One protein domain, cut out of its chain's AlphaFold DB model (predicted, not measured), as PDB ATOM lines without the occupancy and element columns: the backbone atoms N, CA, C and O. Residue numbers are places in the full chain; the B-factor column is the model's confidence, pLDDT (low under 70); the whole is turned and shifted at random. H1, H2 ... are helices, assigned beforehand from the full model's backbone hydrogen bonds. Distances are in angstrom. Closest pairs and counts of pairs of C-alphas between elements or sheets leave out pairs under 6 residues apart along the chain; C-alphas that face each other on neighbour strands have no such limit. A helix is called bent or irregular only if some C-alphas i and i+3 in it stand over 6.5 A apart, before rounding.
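Overview. This is residues 13 to 55 of the 190 residues of a protein of Dothidotthia symphoricarpi CBS 119687 (UniProt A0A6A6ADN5). A long helix, H1, and a short helix, H2, stand crosswise to each other, close at their middles, and a long stretch with no named element, residues 40 to 55, loops past H2 and folds back to the link between the helices. There residues 51 to 52 pair briefly, antiparallel, with residues 31 to 32. The printed part has 43 residues, with two named helices in the order H1, H2 and no named strand; the class is all helix, and the helices hold 22 of the residues. The whole is compact, with a radius of gyration of the C-alphas of 9.6 A, and its rounded outline spans 23 by 21 by 15 A.

Along the chain. H1, the longest helix, comprises residues 13 to 27 and measures 21.4 A from first to last C-alpha. It begins at C-alpha 13 at (255.261, 275.282, 186.597) and ends at C-alpha 27 at (238.121, 266.547, 177.293). H2 comprises residues 33 to 39, measures 10.1 A and ends at C-alpha 39 at (249.528, 263.905, 175.601).

Arrangement. H1 and H2 are close but not clearly touching: their closest C-alphas, those of Ile 20 and Ile 36, are 7.6 A apart. Their lines are about perpendicular, at 82 degrees, and their centres are 12.0 A apart. In H1 and H2 every O i to N i+4 pair is within hydrogen-bond range. Neither helix is bent.

Size, cuts and confidence. The two C-alphas farthest apart, those of Met 26 and Arg 47, are 25.2 A apart. The printed part has no cut, and the link from H1 to H2, five residues, is tight. The C-alphas of residues 40 to 55 lie 7 to 14 A from the mean of the C-alphas. The mean pLDDT of the printed part is 77.7, and residues 42 to 49 are under 70.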
ATOM      1  N   GLY A  13     256.133 276.052 185.697       73.31
ATOM      2  CA  GLY A  13     255.261 275.282 186.597       73.31
ATOM      3  C   GLY A  13     253.786 275.712 186.603       73.31
ATOM      4  O   GLY A  13     252.915 274.845 186.549       73.31
ATOM      5  N   ASN A  14     253.511 277.022 186.610       79.69
ATOM      6  CA  ASN A  14     252.138 277.548 186.596       79.69
ATOM      7  C   ASN A  14     251.497 277.456 185.204       79.69
ATOM      8  O   ASN A  14     250.381 276.967 185.083       79.69
ATOM      9  N   GLU A  15     252.226 277.811 184.145       81.19
ATOM     10  CA  GLU A  15     251.737 277.700 182.760       81.19
ATOM     11  C   GLU A  15     251.413 276.245 182.391       81.19
ATOM     12  O   GLU A  15     250.402 275.951 181.758       81.19
ATOM     13  N   ALA A  16     252.253 275.307 182.832       78.81
ATOM     14  CA  ALA A  16     252.020 273.883 182.654       78.81
ATOM     15  C   ALA A  16     250.756 273.419 183.395       78.81
ATOM     16  O   ALA A  16     250.025 272.578 182.872       78.81
ATOM     17  N   ALA A  17     250.491 273.954 184.593       81.06
ATOM     18  CA  ALA A  17     249.294 273.634 185.366       81.06
ATOM     19  C   ALA A  17     248.018 274.156 184.688       81.06
ATOM     20  O   ALA A  17     247.057 273.396 184.560       81.06
ATOM     21  N   ASP A  18     248.037 275.386 184.171       85.88
ATOM     22  CA  ASP A  18     246.903 275.987 183.459       85.88
ATOM     23  C   ASP A  18     246.588 275.238 182.158       85.88
ATOM     24  O   ASP A  18     245.430 274.942 181.860       85.88
ATOM     25  N   MET A  19     247.622 274.839 181.410       83.31
ATOM     26  CA  MET A  19     247.460 274.008 180.213       83.31
ATOM     27  C   MET A  19     246.851 272.637 180.534       83.31
ATOM     28  O   MET A  19     245.995 272.156 179.786       83.31
ATOM     29  N   ILE A  20     247.282 272.001 181.633       82.88
ATOM     30  CA  ILE A  20     246.718 270.725 182.098       82.88
ATOM     31  C   ILE A  20     245.243 270.909 182.463       82.88
ATOM     32  O   ILE A  20     244.411 270.125 182.010       82.88
ATOM     33  N   LEU A  21     244.910 271.937 183.246       84.94
ATOM     34  CA  LEU A  21     243.541 272.192 183.690       84.94
ATOM     35  C   LEU A  21     242.614 272.464 182.501       84.94
ATOM     36  O   LEU A  21     241.576 271.818 182.367       84.94
ATOM     37  N   HIS A  22     243.026 273.342 181.587       86.56
ATOM     38  CA  HIS A  22     242.273 273.641 180.372       86.56
ATOM     39  C   HIS A  22     242.028 272.381 179.526       86.56
ATOM     40  O   HIS A  22     240.914 272.140 179.063       86.56
ATOM     41  N   TYR A  23     243.048 271.536 179.354       86.50
ATOM     42  CA  TYR A  23     242.906 270.278 178.620       86.50
ATOM     43  C   TYR A  23     241.931 269.304 179.301       86.50
ATOM     44  O   TYR A  23     241.086 268.711 178.626       86.50
ATOM     45  N   LEU A  24     242.017 269.158 180.627       87.31
ATOM     46  CA  LEU A  24     241.118 268.293 181.396       87.31
ATOM     47  C   LEU A  24     239.662 268.772 181.323       87.31
ATOM     48  O   LEU A  24     238.770 267.938 181.191       87.31
ATOM     49  N   HIS A  25     239.421 270.087 181.329       87.31
ATOM     50  CA  HIS A  25     238.081 270.659 181.144       87.31
ATOM     51  C   HIS A  25     237.538 270.401 179.733       87.31
ATOM     52  O   HIS A  25     236.396 269.975 179.581       87.31
ATOM     53  N   MET A  26     238.362 270.598 178.698       87.75
ATOM     54  CA  MET A  26     237.958 270.385 177.302       87.75
ATOM     55  C   MET A  26     237.607 268.926 176.998       87.75
ATOM     56  O   MET A  26     236.671 268.667 176.246       87.75
ATOM     57  N   GLN A  27     238.363 267.970 177.549       88.38
ATOM     58  CA  GLN A  27     238.121 266.547 177.293       88.38
ATOM     59  C   GLN A  27     237.143 265.901 178.269       88.38
ATOM     60  O   GLN A  27     236.541 264.889 177.914       88.38
ATOM     61  N   ASN A  28     236.995 266.456 179.477       86.44
ATOM     62  CA  ASN A  28     236.120 265.967 180.544       86.44
ATOM     63  C   ASN A  28     236.207 264.437 180.743       86.44
ATOM     64  O   ASN A  28     235.201 263.741 180.884       86.44
ATOM     65  N   ARG A  29     237.429 263.900 180.713       85.56
ATOM     66  CA  ARG A  29     237.733 262.473 180.887       85.56
ATOM     67  C   ARG A  29     238.784 262.304 181.986       85.56
ATOM     68  O   ARG A  29     239.696 263.129 182.059       85.56
ATOM     69  N   PRO A  30     238.705 261.236 182.799       84.19
ATOM     70  CA  PRO A  30     239.746 260.926 183.766       84.19
ATOM     71  C   PRO A  30     240.996 260.437 183.032       84.19
ATOM     72  O   PRO A  30     240.907 259.565 182.167       84.19
ATOM     73  N   TYR A  31     242.159 260.967 183.397       83.38
ATOM     74  CA  TYR A  31     243.434 260.561 182.811       83.38
ATOM     75  C   TYR A  31     244.451 260.194 183.883       83.38
ATOM     76  O   TYR A  31     244.545 260.821 184.942       83.38
ATOM     77  N   SER A  32     245.272 259.189 183.586       83.44
ATOM     78  CA  SER A  32     246.436 258.875 184.412       83.44
ATOM     79  C   SER A  32     247.505 259.961 184.280       83.44
ATOM     80  O   SER A  32     247.718 260.515 183.202       83.44
ATOM     81  N   ALA A  33     248.266 260.210 185.350       71.62
ATOM     82  CA  ALA A  33     249.442 261.086 185.337       71.62
ATOM     83  C   ALA A  33     250.394 260.804 184.154       71.62
ATOM     84  O   ALA A  33     251.004 261.726 183.613       71.62
ATOM     85  N   LEU A  34     250.504 259.527 183.761       73.19
ATOM     86  CA  LEU A  34     251.319 259.070 182.637       73.19
ATOM     87  C   LEU A  34     250.735 259.532 181.292       73.19
ATOM     88  O   LEU A  34     251.453 260.095 180.470       73.19
ATOM     89  N   GLU A  35     249.430 259.354 181.092       74.75
ATOM     90  CA  GLU A  35     248.716 259.733 179.865       74.75
ATOM     91  C   GLU A  35     248.667 261.251 179.687       74.75
ATOM     92  O   GLU A  35     248.888 261.743 178.583       74.75
ATOM     93  N   ILE A  36     248.477 262.004 180.776       73.44
ATOM     94  CA  ILE A  36     248.530 263.474 180.762       73.44
ATOM     95  C   ILE A  36     249.921 263.936 180.323       73.44
ATOM     96  O   ILE A  36     250.044 264.772 179.429       73.44
ATOM     97  N   SER A  37     250.985 263.362 180.900       72.56
ATOM     98  CA  SER A  37     252.355 263.705 180.504       72.56
ATOM     99  C   SER A  37     252.666 263.331 179.053       72.56
ATOM    100  O   SER A  37     253.330 264.102 178.363       72.56
ATOM    101  N   ALA A  38     252.138 262.205 178.565       76.50
ATOM    102  CA  ALA A  38     252.322 261.745 177.194       76.50
ATOM    103  C   ALA A  38     251.584 262.636 176.176       76.50
ATOM    104  O   ALA A  38     252.197 263.069 175.200       76.50
ATOM    105  N   ASN A  39     250.318 262.987 176.435       76.00
ATOM    106  CA  ASN A  39     249.528 263.905 175.601       76.00
ATOM    107  C   ASN A  39     250.108 265.333 175.588       76.00
ATOM    108  O   ASN A  39     249.958 266.059 174.606       76.00
ATOM    109  N   LEU A  40     250.837 265.721 176.640       74.62
ATOM    110  CA  LEU A  40     251.596 266.977 176.728       74.62
ATOM    111  C   LEU A  40     253.045 266.857 176.229       74.62
ATOM    112  O   LEU A  40     253.889 267.688 176.568       74.62
ATOM    113  N   HIS A  41     253.354 265.839 175.424       75.69
ATOM    114  CA  HIS A  41     254.668 265.642 174.804       75.69
ATOM    115  C   HIS A  41     255.830 265.527 175.810       75.69
ATOM    116  O   HIS A  41     256.941 265.989 175.555       75.69
ATOM    117  N   ASN A  42     255.594 264.906 176.969       67.50
ATOM    118  CA  ASN A  42     256.576 264.687 178.040       67.50
ATOM    119  C   ASN A  42     257.221 265.976 178.587       67.50
ATOM    120  O   ASN A  42     258.350 265.963 179.095       67.50
ATOM    121  N   LYS A  43     256.501 267.103 178.513       68.69
ATOM    122  CA  LYS A  43     256.947 268.380 179.091       68.69
ATOM    123  C   LYS A  43     256.976 268.359 180.627       68.69
ATOM    124  O   LYS A  43     257.747 269.109 181.217       68.69
ATOM    125  N   VAL A  44     256.241 267.444 181.270       64.38
ATOM    126  CA  VAL A  44     256.173 267.260 182.735       64.38
ATOM    127  C   VAL A  44     256.451 265.789 183.100       64.38
ATOM    128  O   VAL A  44     255.875 264.901 182.483       64.38
ATOM    129  N   THR A  45     257.302 265.502 184.099       59.72
ATOM    130  CA  THR A  45     257.739 264.127 184.464       59.72
ATOM    131  C   THR A  45     257.244 263.709 185.859       59.72
ATOM    132  O   THR A  45     257.480 264.459 186.806       59.72
ATOM    133  N   LYS A  46     256.625 262.520 186.050       58.59
ATOM    134  CA  LYS A  46     256.197 262.016 187.389       58.59
ATOM    135  C   LYS A  46     256.286 260.478 187.570       58.59
ATOM    136  O   LYS A  46     256.256 259.737 186.598       58.59
ATOM    137  N   ARG A  47     256.421 260.025 188.839       55.66
ATOM    138  CA  ARG A  47     256.831 258.662 189.294       55.66
ATOM    139  C   ARG A  47     255.778 257.822 190.073       55.66
ATOM    140  O   ARG A  47     256.118 256.731 190.515       55.66
ATOM    141  N   LYS A  48     254.535 258.279 190.281       59.72
ATOM    142  CA  LYS A  48     253.477 257.521 191.004       59.72
ATOM    143  C   LYS A  48     252.172 257.483 190.196       59.72
ATOM    144  O   LYS A  48     251.838 258.478 189.557       59.72
ATOM    145  N   GLN A  49     251.451 256.356 190.231       64.69
ATOM    146  CA  GLN A  49     250.147 256.182 189.574       64.69
ATOM    147  C   GLN A  49     249.073 256.990 190.320       64.69
ATOM    148  O   GLN A  49     248.675 256.628 191.421       64.69
ATOM    149  N   ILE A  50     248.649 258.110 189.734       77.44
ATOM    150  CA  ILE A  50     247.567 258.980 190.221       77.44
ATOM    151  C   ILE A  50     246.669 259.280 189.018       77.44
ATOM    152  O   ILE A  50     247.188 259.548 187.930       77.44
ATOM    153  N   VAL A  51     245.352 259.231 189.210       80.25
ATOM    154  CA  VAL A  51     244.354 259.624 188.206       80.25
ATOM    155  C   VAL A  51     243.898 261.048 188.512       80.25
ATOM    156  O   VAL A  51     243.598 261.356 189.662       80.25
ATOM    157  N   TYR A  52     243.862 261.906 187.496       83.19
ATOM    158  CA  TYR A  52     243.366 263.277 187.596       83.19
ATOM    159  C   TYR A  52     242.118 263.440 186.727       83.19
ATOM    160  O   TYR A  52     242.038 262.896 185.624       83.19
ATOM    161  N   HIS A  53     241.165 264.218 187.227       84.88
ATOM    162  CA  HIS A  53     239.963 264.645 186.518       84.88
ATOM    163  C   HIS A  53     239.647 266.084 186.928       84.88
ATOM    164  O   HIS A  53     240.030 266.501 188.024       84.88
ATOM    165  N   ALA A  54     238.983 266.840 186.055       85.44
ATOM    166  CA  ALA A  54     238.472 268.157 186.422       85.44
ATOM    167  C   ALA A  54     237.410 268.008 187.525       85.44
ATOM    168  O   ALA A  54     236.635 267.049 187.515       85.44
ATOM    169  N   LEU A  55     237.383 268.926 188.495       85.00
ATOM    170  CA  LEU A  55     236.347 268.911 189.527       85.00
ATOM    171  C   LEU A  55     234.985 269.153 188.868       85.00
ATOM    172  O   LEU A  55     234.847 270.047 188.038       85.00
TER     173      LEU A  55